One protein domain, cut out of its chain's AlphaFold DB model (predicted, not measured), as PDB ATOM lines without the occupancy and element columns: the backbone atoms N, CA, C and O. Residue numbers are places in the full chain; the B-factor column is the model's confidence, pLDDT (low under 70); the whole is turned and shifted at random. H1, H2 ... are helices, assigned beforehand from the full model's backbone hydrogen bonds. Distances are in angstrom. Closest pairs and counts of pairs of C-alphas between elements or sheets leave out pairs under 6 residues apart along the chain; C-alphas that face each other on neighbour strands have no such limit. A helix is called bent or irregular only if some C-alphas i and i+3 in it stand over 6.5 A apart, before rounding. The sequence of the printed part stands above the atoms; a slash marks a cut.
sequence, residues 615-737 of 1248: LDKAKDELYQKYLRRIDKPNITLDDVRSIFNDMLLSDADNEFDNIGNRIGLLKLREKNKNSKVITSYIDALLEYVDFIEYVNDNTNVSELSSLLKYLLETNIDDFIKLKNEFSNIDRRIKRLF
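What this domain is: This is residues 615 to 737 of the 1248 residues of a protein of Clostridium sp. CAG:524 (UniProt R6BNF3). The longest helix, H5, reaches between two parts of an elongated helical body: at its first end H4 folds back along it as a helical hairpin, and near its last end, where residues 692 to 696 touch H2, lies a three-helix bundle of H1, H2 and H6, side by side. H7 turns off the end of H6 and makes a corner with H2, residues 722 to 727 of H7 meeting residues 647 to 649 of H2 about perpendicular, and the chain then passes into H8, which packs on H3. The printed part has 123 residues with eight named helices, H1 to H8 in order, and no named strand; the class is all helix. It is only just compact, close to loose, with a radius of gyration of the C-alphas of 16.1 A, and spans 51 by 34 by 21 A.

Where its parts are: Find C-alpha 676 at (21.933, -2.380, 28.339); from there H5, residues 676 to 697, runs 30.6 A to C-alpha 697 at (43.644, -23.381, 33.523), with a kink of 27 degrees near residue 688. Before it come H4, residues 661 to 671, and H3, residues 652 to 657. H1, residues 615 to 630, begins at C-alpha 615 at (28.582, -18.836, 64.129) and is 22.8 A long. H2, residues 637 to 649, is only just irregular: C-alphas 646 and 649 are 6.8 A apart. After H5 come H6, residues 701 to 714, 19.5 A long, H7, residues 716 to 727, and H8, residues 729 to 737.

How they stand to each other: Start at the hubs H2 and H5, which touch four helices each. They touch each other at the C-alphas of Arg 641 and Val 695, 6.7 A apart, and H5 does so with residues 692 to 696 alone. H4 and H5 form a hairpin, closest at the C-alphas of Arg 669 and Thr 679, 5.5 A, with a shallow tilt of 19 degrees, opposite ways. H5 only just touches H3 and H8, with 3 pairs of C-alphas within 8 A each; the closest are those of Asp 653 and Ile 692, 6.8 A, and of Ile 678 and Leu 736, 6.9 A. In the bundle, H2 and H6 touch at the C-alphas of Leu 637 and Val 701, 5.3 A, at a shallow tilt of 30 degrees, the same way. H1 touches H6 with residues 623 to 630 alone, closest at the C-alphas of Ile 630 and Ser 705, 6.7 A, and forms a hairpin with H2. H7 touches H2 about perpendicular, at 86 degrees, with the C-alphas of Leu 648 and Lys 723 4.8 A apart. H6 and H7 only just touch, only at the corner, with 3 pairs of C-alphas within 8 A. H1 and H4 are apart. Each O i to N i+4 pair is within hydrogen-bond range in H3, H4, H6, H7 and H8, against 11 of 12 in H1, 8 of 9 in H2 and 16 of 18 in H5.

The domain as a whole: The two C-alphas farthest apart are those of Pro 633 and Asn 674, 52.6 A. The printed part has no cut; the link from H1 to H2 is short and the other links are tight. The mean pLDDT of the printed part is 84.9, and residues 714 to 716 are under 70.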
ATOM      1  N   LEU A 615      28.369 -18.756  65.576       74.12
ATOM      2  CA  LEU A 615      28.582 -18.836  64.129       74.12
ATOM      3  C   LEU A 615      30.070 -18.695  63.798       74.12
ATOM      4  O   LEU A 615      30.558 -19.413  62.931       74.12
ATOM      5  N   ASP A 616      30.806 -17.859  64.530       73.06
ATOM      6  CA  ASP A 616      32.247 -17.686  64.327       73.06
ATOM      7  C   ASP A 616      33.018 -18.976  64.630       73.06
ATOM      8  O   ASP A 616      33.889 -19.375  63.864       73.06
ATOM      9  N   LYS A 617      32.617 -19.722  65.669       76.38
ATOM     10  CA  LYS A 617      33.205 -21.041  65.971       76.38
ATOM     11  C   LYS A 617      32.903 -22.062  64.873       76.38
ATOM     12  O   LYS A 617      33.771 -22.857  64.519       76.38
ATOM     13  N   ALA A 618      31.682 -22.041  64.330       75.88
ATOM     14  CA  ALA A 618      31.278 -22.886  63.205       75.88
ATOM     15  C   ALA A 618      32.095 -22.591  61.940       75.88
ATOM     16  O   ALA A 618      32.553 -23.521  61.266       75.88
ATOM     17  N   LYS A 619      32.319 -21.306  61.649       74.50
ATOM     18  CA  LYS A 619      33.200 -20.850  60.569       74.50
ATOM     19  C   LYS A 619      34.643 -21.306  60.806       74.50
ATOM     20  O   LYS A 619      35.229 -21.901  59.904       74.50
ATOM     21  N   ASP A 620      35.185 -21.098  62.009       76.00
ATOM     22  CA  ASP A 620      36.559 -21.461  62.383       76.00
ATOM     23  C   ASP A 620      36.824 -22.968  62.256       76.00
ATOM     24  O   ASP A 620      37.875 -23.380  61.757       76.00
ATOM     25  N   GLU A 621      35.887 -23.824  62.670       78.50
ATOM     26  CA  GLU A 621      36.060 -25.274  62.539       78.50
ATOM     27  C   GLU A 621      36.073 -25.714  61.068       78.50
ATOM     28  O   GLU A 621      36.957 -26.476  60.652       78.50
ATOM     29  N   LEU A 622      35.141 -25.198  60.257       75.56
ATOM     30  CA  LEU A 622      35.119 -25.495  58.826       75.56
ATOM     31  C   LEU A 622      36.378 -24.956  58.128       75.56
ATOM     32  O   LEU A 622      36.971 -25.627  57.282       75.56
ATOM     33  N   TYR A 623      36.829 -23.772  58.523       75.19
ATOM     34  CA  TYR A 623      38.058 -23.155  58.049       75.19
ATOM     35  C   TYR A 623      39.288 -24.027  58.328       75.19
ATOM     36  O   TYR A 623      40.046 -24.362  57.415       75.19
ATOM     37  N   GLN A 624      39.455 -24.476  59.576       78.19
ATOM     38  CA  GLN A 624      40.555 -25.364  59.961       78.19
ATOM     39  C   GLN A 624      40.497 -26.698  59.208       78.19
ATOM     40  O   GLN A 624      41.539 -27.265  58.868       78.19
ATOM     41  N   LYS A 625      39.295 -27.196  58.897       82.38
ATOM     42  CA  LYS A 625      39.113 -28.381  58.048       82.38
ATOM     43  C   LYS A 625      39.664 -28.153  56.634       82.38
ATOM     44  O   LYS A 625      40.338 -29.047  56.120       82.38
ATOM     45  N   TYR A 626      39.442 -26.988  56.023       80.06
ATOM     46  CA  TYR A 626      39.974 -26.671  54.691       80.06
ATOM     47  C   TYR A 626      41.475 -26.363  54.691       80.06
ATOM     48  O   TYR A 626      42.189 -26.912  53.851       80.06
ATOM     49  N   LEU A 627      41.996 -25.598  55.659       83.25
ATOM     50  CA  LEU A 627      43.441 -25.355  55.777       83.25
ATOM     51  C   LEU A 627      44.241 -26.659  55.882       83.25
ATOM     52  O   LEU A 627      45.244 -26.826  55.192       83.25
ATOM     53  N   ARG A 628      43.758 -27.633  56.666       85.00
ATOM     54  CA  ARG A 628      44.389 -28.962  56.770       85.00
ATOM     55  C   ARG A 628      44.445 -29.706  55.433       85.00
ATOM     56  O   ARG A 628      45.367 -30.489  55.226       85.00
ATOM     57  N   ARG A 629      43.472 -29.490  54.537       86.56
ATOM     58  CA  ARG A 629      43.498 -30.053  53.176       86.56
ATOM     59  C   ARG A 629      44.560 -29.369  52.312       86.56
ATOM     60  O   ARG A 629      45.218 -30.058  51.540       86.56
ATOM     61  N   ILE A 630      44.740 -28.055  52.469       85.38
ATOM     62  CA  ILE A 630      45.721 -27.253  51.720       85.38
ATOM     63  C   ILE A 630      47.157 -27.562  52.175       85.38
ATOM     64  O   ILE A 630      48.048 -27.702  51.343       85.38
ATOM     65  N   ASP A 631      47.389 -27.722  53.479       85.50
ATOM     66  CA  ASP A 631      48.717 -27.993  54.059       85.50
ATOM     67  C   ASP A 631      49.153 -29.469  53.957       85.50
ATOM     68  O   ASP A 631      50.180 -29.873  54.515       85.50
ATOM     69  N   LYS A 632      48.389 -30.298  53.238       85.94
ATOM     70  CA  LYS A 632      48.726 -31.700  52.981       85.94
ATOM     71  C   LYS A 632      50.104 -31.799  52.291       85.94
ATOM     72  O   LYS A 632      50.328 -31.141  51.273       85.94
ATOM     73  N   PRO A 633      51.025 -32.660  52.771       79.75
ATOM     74  CA  PRO A 633      52.311 -32.875  52.110       79.75
ATOM     75  C   PRO A 633      52.122 -33.374  50.669       79.75
ATOM     76  O   PRO A 633      51.334 -34.292  50.443       79.75
ATOM     77  N   ASN A 634      52.882 -32.819  49.717       85.00
ATOM     78  CA  ASN A 634      52.819 -33.156  48.284       85.00
ATOM     79  C   ASN A 634      51.434 -32.937  47.644       85.00
ATOM     80  O   ASN A 634      50.975 -33.775  46.867       85.00
ATOM     81  N   ILE A 635      50.765 -31.831  47.979       88.62
ATOM     82  CA  ILE A 635      49.502 -31.444  47.342       88.62
ATOM     83  C   ILE A 635      49.656 -31.348  45.815       88.62
ATOM     84  O   ILE A 635      50.623 -30.777  45.306       88.62
ATOM     85  N   THR A 636      48.721 -31.949  45.083       89.56
ATOM     86  CA  THR A 636      48.704 -31.947  43.612       89.56
ATOM     87  C   THR A 636      47.790 -30.849  43.063       89.56
ATOM     88  O   THR A 636      46.989 -30.268  43.792       89.56
ATOM     89  N   LEU A 637      47.881 -30.566  41.761       86.25
ATOM     90  CA  LEU A 637      46.995 -29.605  41.097       86.25
ATOM     91  C   LEU A 637      45.518 -30.023  41.188       86.25
ATOM     92  O   LEU A 637      44.659 -29.190  41.472       86.25
ATOM     93  N   ASP A 638      45.243 -31.319  41.030       87.56
ATOM     94  CA  ASP A 638      43.894 -31.880  41.150       87.56
ATOM     95  C   ASP A 638      43.362 -31.783  42.587       87.56
ATOM     96  O   ASP A 638      42.192 -31.453  42.784       87.56
ATOM     97  N   ASP A 639      44.219 -31.992  43.601       88.31
ATOM     98  CA  ASP A 639      43.841 -31.770  45.005       88.31
ATOM     99  C   ASP A 639      43.417 -30.302  45.225       88.31
ATOM    100  O   ASP A 639      42.386 -30.048  45.848       88.31
ATOM    101  N   VAL A 640      44.181 -29.331  44.702       89.25
ATOM    102  CA  VAL A 640      43.884 -27.892  44.850       89.25
ATOM    103  C   VAL A 640      42.585 -27.502  44.141       89.25
ATOM    104  O   VAL A 640      41.759 -26.800  44.729       89.25
ATOM    105  N   ARG A 641      42.361 -27.980  42.912       89.38
ATOM    106  CA  ARG A 641      41.117 -27.733  42.159       89.38
ATOM    107  C   ARG A 641      39.905 -28.354  42.846       89.38
ATOM    108  O   ARG A 641      38.877 -27.698  42.978       89.38
ATOM    109  N   SER A 642      40.044 -29.569  43.378       88.38
ATOM    110  CA  SER A 642      39.001 -30.191  44.201       88.38
ATOM    111  C   SER A 642      38.687 -29.362  45.448       88.38
ATOM    112  O   SER A 642      37.520 -29.244  45.807       88.38
ATOM    113  N   ILE A 643      39.687 -28.747  46.091       88.06
ATOM    114  CA  ILE A 643      39.439 -27.846  47.225       88.06
ATOM    115  C   ILE A 643      38.647 -26.616  46.772       88.06
ATOM    116  O   ILE A 643      37.670 -26.287  47.433       88.06
ATOM    117  N   PHE A 644      39.001 -25.965  45.657       89.19
ATOM    118  CA  PHE A 644      38.210 -24.847  45.120       89.19
ATOM    119  C   PHE A 644      36.762 -25.244  44.815       89.19
ATOM    120  O   PHE A 644      35.849 -24.515  45.205       89.19
ATOM    121  N   ASN A 645      36.553 -26.396  44.174       86.38
ATOM    122  CA  ASN A 645      35.222 -26.895  43.832       86.38
ATOM    123  C   ASN A 645      34.378 -27.165  45.078       86.38
ATOM    124  O   ASN A 645      33.280 -26.630  45.199       86.38
ATOM    125  N   ASP A 646      34.915 -27.909  46.044       81.50
ATOM    126  CA  ASP A 646      34.192 -28.240  47.276       81.50
ATOM    127  C   ASP A 646      33.918 -27.000  48.143       81.50
ATOM    128  O   ASP A 646      32.882 -26.893  48.796       81.50
ATOM    129  N   MET A 647      34.886 -26.084  48.208       78.69
ATOM    130  CA  MET A 647      34.888 -24.992  49.175       78.69
ATOM    131  C   MET A 647      34.174 -23.742  48.656       78.69
ATOM    132  O   MET A 647      33.527 -23.059  49.450       78.69
ATOM    133  N   LEU A 648      34.312 -23.426  47.364       84.31
ATOM    134  CA  LEU A 648      33.927 -22.134  46.792       84.31
ATOM    135  C   LEU A 648      33.037 -22.259  45.550       84.31
ATOM    136  O   LEU A 648      31.956 -21.679  45.543       84.31
ATOM    137  N   LEU A 649      33.484 -22.979  44.515       86.94
ATOM    138  CA  LEU A 649      32.822 -22.969  43.203       86.94
ATOM    139  C   LEU A 649      31.514 -23.772  43.194       86.94
ATOM    140  O   LEU A 649      30.584 -23.393  42.487       86.94
ATOM    141  N   SER A 650      31.401 -24.825  44.011       81.62
ATOM    142  CA  SER A 650      30.222 -25.698  44.049       81.62
ATOM    143  C   SER A 650      29.861 -26.187  42.630       81.62
ATOM    144  O   SER A 650      30.744 -26.600  41.880       81.62
ATOM    145  N   ASP A 651      28.590 -26.111  42.236       83.00
ATOM    146  CA  ASP A 651      28.107 -26.456  40.894       83.00
ATOM    147  C   ASP A 651      28.259 -25.322  39.855       83.00
ATOM    148  O   ASP A 651      27.819 -25.485  38.718       83.00
ATOM    149  N   ALA A 652      28.869 -24.176  40.192       88.38
ATOM    150  CA  ALA A 652      28.917 -23.013  39.296       88.38
ATOM    151  C   ALA A 652      29.596 -23.307  37.948       88.38
ATOM    152  O   ALA A 652      29.107 -22.847  36.919       88.38
ATOM    153  N   ASP A 653      30.678 -24.091  37.953       88.56
ATOM    154  CA  ASP A 653      31.391 -24.509  36.735       88.56
ATOM    155  C   ASP A 653      30.455 -25.304  35.803       88.56
ATOM    156  O   ASP A 653      30.242 -24.939  34.650       88.56
ATOM    157  N   ASN A 654      29.741 -26.293  36.358       88.56
ATOM    158  CA  ASN A 654      28.740 -27.077  35.625       88.56
ATOM    159  C   ASN A 654      27.576 -26.210  35.096       88.56
ATOM    160  O   ASN A 654      27.025 -26.479  34.024       88.56
ATOM    161  N   GLU A 655      27.148 -25.192  35.846       90.00
ATOM    162  CA  GLU A 655      26.077 -24.283  35.419       90.00
ATOM    163  C   GLU A 655      26.517 -23.364  34.266       90.00
ATOM    164  O   GLU A 655      25.727 -23.128  33.347       90.00
ATOM    165  N   PHE A 656      27.772 -22.901  34.251       92.38
ATOM    166  CA  PHE A 656      28.328 -22.161  33.114       92.38
ATOM    167  C   PHE A 656      28.576 -23.063  31.896       92.38
ATOM    168  O   PHE A 656      28.236 -22.672  30.770       92.38
ATOM    169  N   ASP A 657      29.055 -24.292  32.101       89.38
ATOM    170  CA  ASP A 657      29.250 -25.281  31.032       89.38
ATOM    171  C   ASP A 657      27.943 -25.522  30.267       89.38
ATOM    172  O   ASP A 657      27.904 -25.561  29.031       89.38
ATOM    173  N   ASN A 658      26.832 -25.590  31.005       89.75
ATOM    174  CA  ASN A 658      25.488 -25.763  30.465       89.75
ATOM    175  C   ASN A 658      25.008 -24.615  29.568       89.75
ATOM    176  O   ASN A 658      24.000 -24.787  28.883       89.75
ATOM    177  N   ILE A 659      25.687 -23.470  29.548       91.44
ATOM    178  CA  ILE A 659      25.361 -22.334  28.673       91.44
ATOM    179  C   ILE A 659      26.485 -22.007  27.682       91.44
ATOM    180  O   ILE A 659      26.366 -21.046  26.921       91.44
ATOM    181  N   GLY A 660      27.551 -22.812  27.649       87.56
ATOM    182  CA  GLY A 660      28.706 -22.629  26.768       87.56
ATOM    183  C   GLY A 660      29.789 -21.714  27.324       87.56
ATOM    184  O   GLY A 660      30.540 -21.137  26.531       87.56
ATOM    185  N   ASN A 661      29.849 -21.553  28.648       90.25
ATOM    186  CA  ASN A 661      30.810 -20.710  29.359       90.25
ATOM    187  C   ASN A 661      30.865 -19.284  28.791       90.25
ATOM    188  O   ASN A 661      29.863 -18.711  28.345       90.25
ATOM    189  N   ARG A 662      32.064 -18.703  28.791       91.50
ATOM    190  CA  ARG A 662      32.375 -17.374  28.277       91.50
ATOM    191  C   ARG A 662      31.889 -17.151  26.853       91.50
ATOM    192  O   ARG A 662      31.262 -16.139  26.552       91.50
ATOM    193  N   ILE A 663      32.133 -18.125  25.983       89.12
ATOM    194  CA  ILE A 663      31.789 -18.048  24.562       89.12
ATOM    195  C   ILE A 663      30.270 -17.979  24.381       89.12
ATOM    196  O   ILE A 663      29.773 -17.192  23.572       89.12
ATOM    197  N   GLY A 664      29.522 -18.783  25.136       90.38
ATOM    198  CA  GLY A 664      28.063 -18.754  25.145       90.38
ATOM    199  C   GLY A 664      27.509 -17.403  25.596       90.38
ATOM    200  O   GLY A 664      26.656 -16.830  24.913       90.38
ATOM    201  N   LEU A 665      28.060 -16.855  26.681       94.06
ATOM    202  CA  LEU A 665      27.708 -15.531  27.198       94.06
ATOM    203  C   LEU A 665      28.007 -14.411  26.191       94.06
ATOM    204  O   LEU A 665      27.139 -13.579  25.934       94.06
ATOM    205  N   LEU A 666      29.184 -14.398  25.564       91.44
ATOM    206  CA  LEU A 666      29.548 -13.376  24.574       91.44
ATOM    207  C   LEU A 666      28.683 -13.449  23.309       91.44
ATOM    208  O   LEU A 666      28.255 -12.412  22.801       91.44
ATOM    209  N   LYS A 667      28.339 -14.658  22.849       88.25
ATOM    210  CA  LYS A 667      27.390 -14.852  21.738       88.25
ATOM    211  C   LYS A 667      25.995 -14.319  22.092       88.25
ATOM    212  O   LYS A 667      25.364 -13.667  21.261       88.25
ATOM    213  N   LEU A 668      25.516 -14.554  23.318       92.38
ATOM    214  CA  LEU A 668      24.235 -14.013  23.791       92.38
ATOM    215  C   LEU A 668      24.273 -12.482  23.929       92.38
ATOM    216  O   LEU A 668      23.302 -11.808  23.578       92.38
ATOM    217  N   ARG A 669      25.401 -11.937  24.402       91.88
ATOM    218  CA  ARG A 669      25.657 -10.497  24.540       91.88
ATOM    219  C   ARG A 669      25.582  -9.792  23.198       91.88
ATOM    220  O   ARG A 669      24.927  -8.763  23.110       91.88
ATOM    221  N   GLU A 670      26.188 -10.367  22.164       86.81
ATOM    222  CA  GLU A 670      26.174  -9.798  20.815       86.81
ATOM    223  C   GLU A 670      24.750  -9.710  20.248       86.81
ATOM    224  O   GLU A 670      24.310  -8.646  19.811       86.81
ATOM    225  N   LYS A 671      23.966 -10.788  20.363       86.50
ATOM    226  CA  LYS A 671      22.548 -10.791  19.947       86.50
ATOM    227  C   LYS A 671      21.701  -9.761  20.688       86.50
ATOM    228  O   LYS A 671      20.696  -9.288  20.164       86.50
ATOM    229  N   ASN A 672      22.124  -9.402  21.894       91.12
ATOM    230  CA  ASN A 672      21.462  -8.448  22.767       91.12
ATOM    231  C   ASN A 672      22.251  -7.143  22.939       91.12
ATOM    232  O   ASN A 672      22.034  -6.436  23.922       91.12
ATOM    233  N   LYS A 673      23.131  -6.771  21.997       87.44
ATOM    234  CA  LYS A 673      24.013  -5.596  22.136       87.44
ATOM    235  C   LYS A 673      23.285  -4.269  22.357       87.44
ATOM    236  O   LYS A 673      23.839  -3.342  22.937       87.44
ATOM    237  N   ASN A 674      22.030  -4.184  21.914       86.00
ATOM    238  CA  ASN A 674      21.185  -3.003  22.081       86.00
ATOM    239  C   ASN A 674      20.474  -2.966  23.451       86.00
ATOM    240  O   ASN A 674      19.888  -1.945  23.814       86.00
ATOM    241  N   SER A 675      20.548  -4.048  24.231       90.69
ATOM    242  CA  SER A 675      19.975  -4.166  25.569       90.69
ATOM    243  C   SER A 675      21.039  -3.925  26.639       90.69
ATOM    244  O   SER A 675      21.861  -4.790  26.958       90.69
ATOM    245  N   LYS A 676      21.007  -2.734  27.251       89.00
ATOM    246  CA  LYS A 676      21.933  -2.380  28.339       89.00
ATOM    247  C   LYS A 676      21.787  -3.304  29.554       89.00
ATOM    248  O   LYS A 676      22.784  -3.617  30.198       89.00
ATOM    249  N   VAL A 677      20.562  -3.740  29.861       90.62
ATOM    250  CA  VAL A 677      20.301  -4.624  31.006       90.62
ATOM    251  C   VAL A 677      20.937  -6.000  30.796       90.62
ATOM    252  O   VAL A 677      21.656  -6.459  31.675       90.62
ATOM    253  N   ILE A 678      20.784  -6.610  29.612       93.19
ATOM    254  CA  ILE A 678      21.382  -7.922  29.312       93.19
ATOM    255  C   ILE A 678      22.907  -7.824  29.238       93.19
ATOM    256  O   ILE A 678      23.600  -8.632  29.848       93.19
ATOM    257  N   THR A 679      23.437  -6.827  28.525       92.19
ATOM    258  CA  THR A 679      24.894  -6.652  28.375       92.19
ATOM    259  C   THR A 679      25.585  -6.439  29.723       92.19
ATOM    260  O   THR A 679      26.571  -7.114  29.994       92.19
ATOM    261  N   SER A 680      25.019  -5.609  30.606       89.81
ATOM    262  CA  SER A 680      25.561  -5.404  31.962       89.81
ATOM    263  C   SER A 680      25.470  -6.673  32.822       89.81
ATOM    264  O   SER A 680      26.356  -6.933  33.633       89.81
ATOM    265  N   TYR A 681      24.418  -7.485  32.645       92.50
ATOM    266  CA  TYR A 681      24.247  -8.748  33.377       92.50
ATOM    267  C   TYR A 681      25.273  -9.788  32.960       92.50
ATOM    268  O   TYR A 681      25.849 -10.476  33.802       92.50
ATOM    269  N   ILE A 682      25.531  -9.872  31.657       94.19
ATOM    270  CA  ILE A 682      26.562 -10.747  31.113       94.19
ATOM    271  C   ILE A 682      27.943 -10.291  31.581       94.19
ATOM    272  O   ILE A 682      28.709 -11.129  32.045       94.19
ATOM    273  N   ASP A 683      28.238  -8.990  31.535       90.25
ATOM    274  CA  ASP A 683      29.525  -8.454  31.993       90.25
ATOM    275  C   ASP A 683      29.789  -8.807  33.472       90.25
ATOM    276  O   ASP A 683      30.898  -9.207  33.817       90.25
ATOM    277  N   ALA A 684      28.762  -8.773  34.330       89.69
ATOM    278  CA  ALA A 684      28.878  -9.212  35.722       89.69
ATOM    279  C   ALA A 684      29.086 -10.731  35.874       89.69
ATOM    280  O   ALA A 684      29.807 -11.162  36.771       89.69
ATOM    281  N   LEU A 685      28.470 -11.559  35.023       92.62
ATOM    282  CA  LEU A 685      28.674 -13.015  35.037       92.62
ATOM    283  C   LEU A 685      30.064 -13.419  34.533       92.62
ATOM    284  O   LEU A 685      30.635 -14.381  35.046       92.62
ATOM    285  N   LEU A 686      30.619 -12.676  33.572       91.75
ATOM    286  CA  LEU A 686      31.962 -12.915  33.042       91.75
ATOM    287  C   LEU A 686      33.044 -12.817  34.125       91.75
ATOM    288  O   LEU A 686      34.008 -13.569  34.062       91.75
ATOM    289  N   GLU A 687      32.860 -11.991  35.161       89.81
ATOM    290  CA  GLU A 687      33.795 -11.919  36.299       89.81
ATOM    291  C   GLU A 687      33.923 -13.265  37.036       89.81
ATOM    292  O   GLU A 687      35.015 -13.635  37.469       89.81
ATOM    293  N   TYR A 688      32.826 -14.020  37.157       91.56
ATOM    294  CA  TYR A 688      32.831 -15.347  37.784       91.56
ATOM    295  C   TYR A 688      33.474 -16.392  36.875       91.56
ATOM    296  O   TYR A 688      34.239 -17.227  37.356       91.56
ATOM    297  N   VAL A 689      33.189 -16.326  35.571       91.81
ATOM    298  CA  VAL A 689      33.796 -17.219  34.575       91.81
ATOM    299  C   VAL A 689      35.307 -17.014  34.525       91.81
ATOM    300  O   VAL A 689      36.042 -17.990  34.597       91.81
ATOM    301  N   ASP A 690      35.779 -15.764  34.511       87.50
ATOM    302  CA  ASP A 690      37.209 -15.438  34.522       87.50
ATOM    303  C   ASP A 690      37.926 -16.044  35.746       87.50
ATOM    304  O   ASP A 690      39.066 -16.503  35.648       87.50
ATOM    305  N   PHE A 691      37.267 -16.077  36.910       89.12
ATOM    306  CA  PHE A 691      37.817 -16.708  38.113       89.12
ATOM    307  C   PHE A 691      37.837 -18.241  38.029       89.12
ATOM    308  O   PHE A 691      38.823 -18.857  38.437       89.12
ATOM    309  N   ILE A 692      36.777 -18.860  37.501       90.50
ATOM    310  CA  ILE A 692      36.706 -20.315  37.297       90.50
ATOM    311  C   ILE A 692      37.777 -20.763  36.298       90.50
ATOM    312  O   ILE A 692      38.552 -21.668  36.604       90.50
ATOM    313  N   GLU A 693      37.879 -20.087  35.151       87.25
ATOM    314  CA  GLU A 693      38.911 -20.337  34.138       87.25
ATOM    315  C   GLU A 693      40.312 -20.199  34.742       87.25
ATOM    316  O   GLU A 693      41.147 -21.079  34.560       87.25
ATOM    317  N   TYR A 694      40.567 -19.174  35.563       85.19
ATOM    318  CA  TYR A 694      41.846 -19.049  36.268       85.19
ATOM    319  C   TYR A 694      42.166 -20.261  37.156       85.19
ATOM    320  O   TYR A 694      43.299 -20.741  37.152       85.19
ATOM    321  N   VAL A 695      41.198 -20.783  37.912       87.75
ATOM    322  CA  VAL A 695      41.405 -21.977  38.754       87.75
ATOM    323  C   VAL A 695      41.642 -23.232  37.899       87.75
ATOM    324  O   VAL A 695      42.521 -24.049  38.212       87.75
ATOM    325  N   ASN A 696      40.879 -23.384  36.817       86.06
ATOM    326  CA  ASN A 696      40.887 -24.565  35.955       86.06
ATOM    327  C   ASN A 696      42.074 -24.607  34.981       86.06
ATOM    328  O   ASN A 696      42.583 -25.695  34.703       86.06
ATOM    329  N   ASP A 697      42.580 -23.462  34.531       79.94
ATOM    330  CA  ASP A 697      43.644 -23.381  33.523       79.94
ATOM    331  C   ASP A 697      45.026 -23.124  34.139       79.94
ATOM    332  O   ASP A 697      46.048 -23.496  33.556       79.94
ATOM    333  N   ASN A 698      45.103 -22.563  35.352       78.69
ATOM    334  CA  ASN A 698      46.386 -22.361  36.020       78.69
ATOM    335  C   ASN A 698      47.028 -23.714  36.388       78.69
ATOM    336  O   ASN A 698      46.379 -24.632  36.899       78.69
ATOM    337  N   THR A 699      48.327 -23.836  36.110       79.62
ATOM    338  CA  THR A 699      49.131 -25.051  36.322       79.62
ATOM    339  C   THR A 699      50.077 -24.949  37.526       79.62
ATOM    340  O   THR A 699      50.722 -25.931  37.900       79.62
ATOM    341  N   ASN A 700      50.157 -23.781  38.167       81.75
ATOM    342  CA  ASN A 700      51.031 -23.505  39.301       81.75
ATOM    343  C   ASN A 700      50.334 -23.813  40.635       81.75
ATOM    344  O   ASN A 700      49.617 -22.993  41.211       81.75
ATOM    345  N   VAL A 701      50.627 -24.999  41.175       85.12
ATOM    346  CA  VAL A 701      50.098 -25.481  42.462       85.12
ATOM    347  C   VAL A 701      50.373 -24.501  43.610       85.12
ATOM    348  O   VAL A 701      49.498 -24.278  44.446       85.12
ATOM    349  N   SER A 702      51.565 -23.895  43.659       83.25
ATOM    350  CA  SER A 702      51.940 -22.972  44.739       83.25
ATOM    351  C   SER A 702      51.144 -21.671  44.681       83.25
ATOM    352  O   SER A 702      50.808 -21.114  45.726       83.25
ATOM    353  N   GLU A 703      50.857 -21.177  43.480       83.69
ATOM    354  CA  GLU A 703      50.100 -19.943  43.275       83.69
ATOM    355  C   GLU A 703      48.632 -20.134  43.657       83.69
ATOM    356  O   GLU A 703      48.112 -19.373  44.474       83.69
ATOM    357  N   LEU A 704      47.998 -21.205  43.168       87.50
ATOM    358  CA  LEU A 704      46.620 -21.544  43.523       87.50
ATOM    359  C   LEU A 704      46.469 -21.840  45.023       87.50
ATOM    360  O   LEU A 704      45.530 -21.358  45.656       87.50
ATOM    361  N   SER A 705      47.428 -22.554  45.624       87.62
ATOM    362  CA  SER A 705      47.442 -22.795  47.075       87.62
ATOM    363  C   SER A 705      47.603 -21.494  47.865       87.62
ATOM    364  O   SER A 705      46.945 -21.302  48.886       87.62
ATOM    365  N   SER A 706      48.447 -20.573  47.390       85.56
ATOM    366  CA  SER A 706      48.596 -19.249  48.000       85.56
ATOM    367  C   SER A 706      47.335 -18.401  47.848       85.56
ATOM    368  O   SER A 706      47.042 -17.629  48.756       85.56
ATOM    369  N   LEU A 707      46.604 -18.514  46.735       86.25
ATOM    370  CA  LEU A 707      45.335 -17.815  46.551       86.25
ATOM    371  C   LEU A 707      44.263 -18.363  47.494       86.25
ATOM    372  O   LEU A 707      43.582 -17.566  48.129       86.25
ATOM    373  N   LEU A 708      44.151 -19.688  47.639       85.69
ATOM    374  CA  LEU A 708      43.250 -20.299  48.622       85.69
ATOM    375  C   LEU A 708      43.548 -19.786  50.027       85.69
ATOM    376  O   LEU A 708      42.640 -19.308  50.699       85.69
ATOM    377  N   LYS A 709      44.822 -19.819  50.441       85.12
ATOM    378  CA  LYS A 709      45.248 -19.271  51.735       85.12
ATOM    379  C   LYS A 709      44.927 -17.794  51.853       85.12
ATOM    380  O   LYS A 709      44.382 -17.392  52.860       85.12
ATOM    381  N   TYR A 710      45.170 -16.994  50.820       84.38
ATOM    382  CA  TYR A 710      44.825 -15.576  50.834       84.38
ATOM    383  C   TYR A 710      43.317 -15.339  51.013       84.38
ATOM    384  O   TYR A 710      42.935 -14.514  51.841       84.38
ATOM    385  N   LEU A 711      42.463 -16.059  50.276       81.06
ATOM    386  CA  LEU A 711      41.005 -15.949  50.400       81.06
ATOM    387  C   LEU A 711      40.529 -16.344  51.804       81.06
ATOM    388  O   LEU A 711      39.622 -15.721  52.341       81.06
ATOM    389  N   LEU A 712      41.181 -17.340  52.395       76.88
ATOM    390  CA  LEU A 712      40.896 -17.870  53.721       76.88
ATOM    391  C   LEU A 712      41.424 -16.954  54.851       76.88
ATOM    392  O   LEU A 712      40.692 -16.635  55.782       76.88
ATOM    393  N   GLU A 713      42.671 -16.495  54.767       71.81
ATOM    394  CA  GLU A 713      43.399 -15.801  55.840       71.81
ATOM    395  C   GLU A 713      43.138 -14.285  55.880       71.81
ATOM    396  O   GLU A 713      43.357 -13.660  56.918       71.81
ATOM    397  N   THR A 714      42.702 -13.665  54.774       64.00
ATOM    398  CA  THR A 714      42.607 -12.190  54.681       64.00
ATOM    399  C   THR A 714      41.282 -11.635  55.207       64.00
ATOM    400  O   THR A 714      41.289 -10.587  55.851       64.00
ATOM    401  N   ASN A 715      40.150 -12.293  54.921       68.50
ATOM    402  CA  ASN A 715      38.830 -11.950  55.468       68.50
ATOM    403  C   ASN A 715      37.826 -13.097  55.227       68.50
ATOM    404  O   ASN A 715      37.408 -13.331  54.090       68.50
ATOM    405  N   ILE A 716      37.411 -13.777  56.297       69.88
ATOM    406  CA  ILE A 716      36.488 -14.916  56.224       69.88
ATOM    407  C   ILE A 716      35.107 -14.528  55.679       69.88
ATOM    408  O   ILE A 716      34.491 -15.313  54.960       69.88
ATOM    409  N   ASP A 717      34.646 -13.305  55.937       70.00
ATOM    410  CA  ASP A 717      33.336 -12.844  55.476       70.00
ATOM    411  C   ASP A 717      33.340 -12.554  53.973       70.00
ATOM    412  O   ASP A 717      32.363 -12.855  53.287       70.00
ATOM    413  N   ASP A 718      34.463 -12.059  53.431       75.06
ATOM    414  CA  ASP A 718      34.649 -11.935  51.980       75.06
ATOM    415  C   ASP A 718      34.616 -13.334  51.328       75.06
ATOM    416  O   ASP A 718      33.960 -13.526  50.303       75.06
ATOM    417  N   PHE A 719      35.251 -14.342  51.939       76.75
ATOM    418  CA  PHE A 719      35.203 -15.719  51.439       76.75
ATOM    419  C   PHE A 719      33.777 -16.303  51.445       76.75
ATOM    420  O   PHE A 719      33.335 -16.835  50.423       76.75
ATOM    421  N   ILE A 720      33.031 -16.181  52.550       72.25
ATOM    422  CA  ILE A 720      31.655 -16.707  52.638       72.25
ATOM    423  C   ILE A 720      30.736 -15.964  51.665       72.25
ATOM    424  O   ILE A 720      29.923 -16.593  50.986       72.25
ATOM    425  N   LYS A 721      30.887 -14.639  51.539       75.94
ATOM    426  CA  LYS A 721      30.140 -13.854  50.554       75.94
ATOM    427  C   LYS A 721      30.389 -14.363  49.136       75.94
ATOM    428  O   LYS A 721      29.428 -14.616  48.413       75.94
ATOM    429  N   LEU A 722      31.654 -14.558  48.760       80.38
ATOM    430  CA  LEU A 722      32.016 -15.054  47.434       80.38
ATOM    431  C   LEU A 722      31.461 -16.468  47.194       80.38
ATOM    432  O   LEU A 722      30.892 -16.731  46.135       80.38
ATOM    433  N   LYS A 723      31.539 -17.356  48.193       78.88
ATOM    434  CA  LYS A 723      30.937 -18.699  48.146       78.88
ATOM    435  C   LYS A 723      29.429 -18.646  47.905       78.88
ATOM    436  O   LYS A 723      28.928 -19.358  47.040       78.88
ATOM    437  N   ASN A 724      28.711 -17.791  48.631       74.69
ATOM    438  CA  ASN A 724      27.264 -17.630  48.470       74.69
ATOM    439  C   ASN A 724      26.889 -17.048  47.099       74.69
ATOM    440  O   ASN A 724      25.813 -17.333  46.571       74.69
ATOM    441  N   GLU A 725      27.748 -16.217  46.509       80.56
ATOM    442  CA  GLU A 725      27.553 -15.720  45.149       80.56
ATOM    443  C   GLU A 725      27.741 -16.838  44.112       80.56
ATOM    444  O   GLU A 725      26.875 -16.979  43.246       80.56
ATOM    445  N   PHE A 726      28.777 -17.681  44.248       85.88
ATOM    446  CA  PHE A 726      28.979 -18.871  43.405       85.88
ATOM    447  C   PHE A 726      27.844 -19.898  43.551       85.88
ATOM    448  O   PHE A 726      27.334 -20.400  42.550       85.88
ATOM    449  N   SER A 727      27.359 -20.157  44.769       79.94
ATOM    450  CA  SER A 727      26.256 -21.104  44.995       79.94
ATOM    451  C   SER A 727      24.916 -20.655  44.398       79.94
ATOM    452  O   SER A 727      24.007 -21.466  44.278       79.94
ATOM    453  N   ASN A 728      24.772 -19.366  44.068       77.94
ATOM    454  CA  ASN A 728      23.562 -18.768  43.491       77.94
ATOM    455  C   ASN A 728      23.687 -18.494  41.978       77.94
ATOM    456  O   ASN A 728      22.852 -17.781  41.404       77.94
ATOM    457  N   ILE A 729      24.733 -19.010  41.323       86.12
ATOM    458  CA  ILE A 729      24.954 -18.823  39.882       86.12
ATOM    459  C   ILE A 729      23.794 -19.388  39.059       86.12
ATOM    460  O   ILE A 729      23.369 -18.736  38.106       86.12
ATOM    461  N   ASP A 730      23.195 -20.508  39.469       83.75
ATOM    462  CA  ASP A 730      22.031 -21.091  38.792       83.75
ATOM    463  C   ASP A 730      20.856 -20.092  38.714       83.75
ATOM    464  O   ASP A 730      20.222 -19.940  37.666       83.75
ATOM    465  N   ARG A 731      20.587 -19.352  39.801       82.56
ATOM    466  CA  ARG A 731      19.528 -18.335  39.868       82.56
ATOM    467  C   ARG A 731      19.845 -17.149  38.965       82.56
ATOM    468  O   ARG A 731      18.952 -16.658  38.275       82.56
ATOM    469  N   ARG A 732      21.106 -16.705  38.946       87.38
ATOM    470  CA  ARG A 732      21.558 -15.598  38.087       87.38
ATOM    471  C   ARG A 732      21.476 -15.969  36.607       87.38
ATOM    472  O   ARG A 732      20.975 -15.183  35.807       87.38
ATOM    473  N   ILE A 733      21.883 -17.185  36.249       91.00
ATOM    474  CA  ILE A 733      21.751 -17.714  34.888       91.00
ATOM    475  C   ILE A 733      20.270 -17.805  34.501       91.00
ATOM    476  O   ILE A 733      19.884 -17.263  33.468       91.00
ATOM    477  N   LYS A 734      19.401 -18.395  35.331       89.94
ATOM    478  CA  LYS A 734      17.947 -18.437  35.061       89.94
ATOM    479  C   LYS A 734      17.372 -17.044  34.807       89.94
ATOM    480  O   LYS A 734      16.639 -16.861  33.837       89.94
ATOM    481  N   ARG A 735      17.756 -16.058  35.625       90.69
ATOM    482  CA  ARG A 735      17.330 -14.664  35.462       90.69
ATOM    483  C   ARG A 735      17.825 -14.043  34.153       90.69
ATOM    484  O   ARG A 735      17.047 -13.364  33.492       90.69
ATOM    485  N   LEU A 736      19.065 -14.307  33.736       93.56
ATOM    486  CA  LEU A 736      19.594 -13.841  32.448       93.56
ATOM    487  C   LEU A 736      18.737 -14.322  31.265       93.56
ATOM    488  O   LEU A 736      18.411 -13.527  30.386       93.56
ATOM    489  N   PHE A 737      18.348 -15.597  31.235       95.31
ATOM    490  CA  PHE A 737      17.546 -16.145  30.129       95.31
ATOM    491  C   PHE A 737      16.053 -15.784  30.216       95.31
ATOM    492  O   PHE A 737      15.372 -15.694  29.188       95.31
TER     493      PHE A 737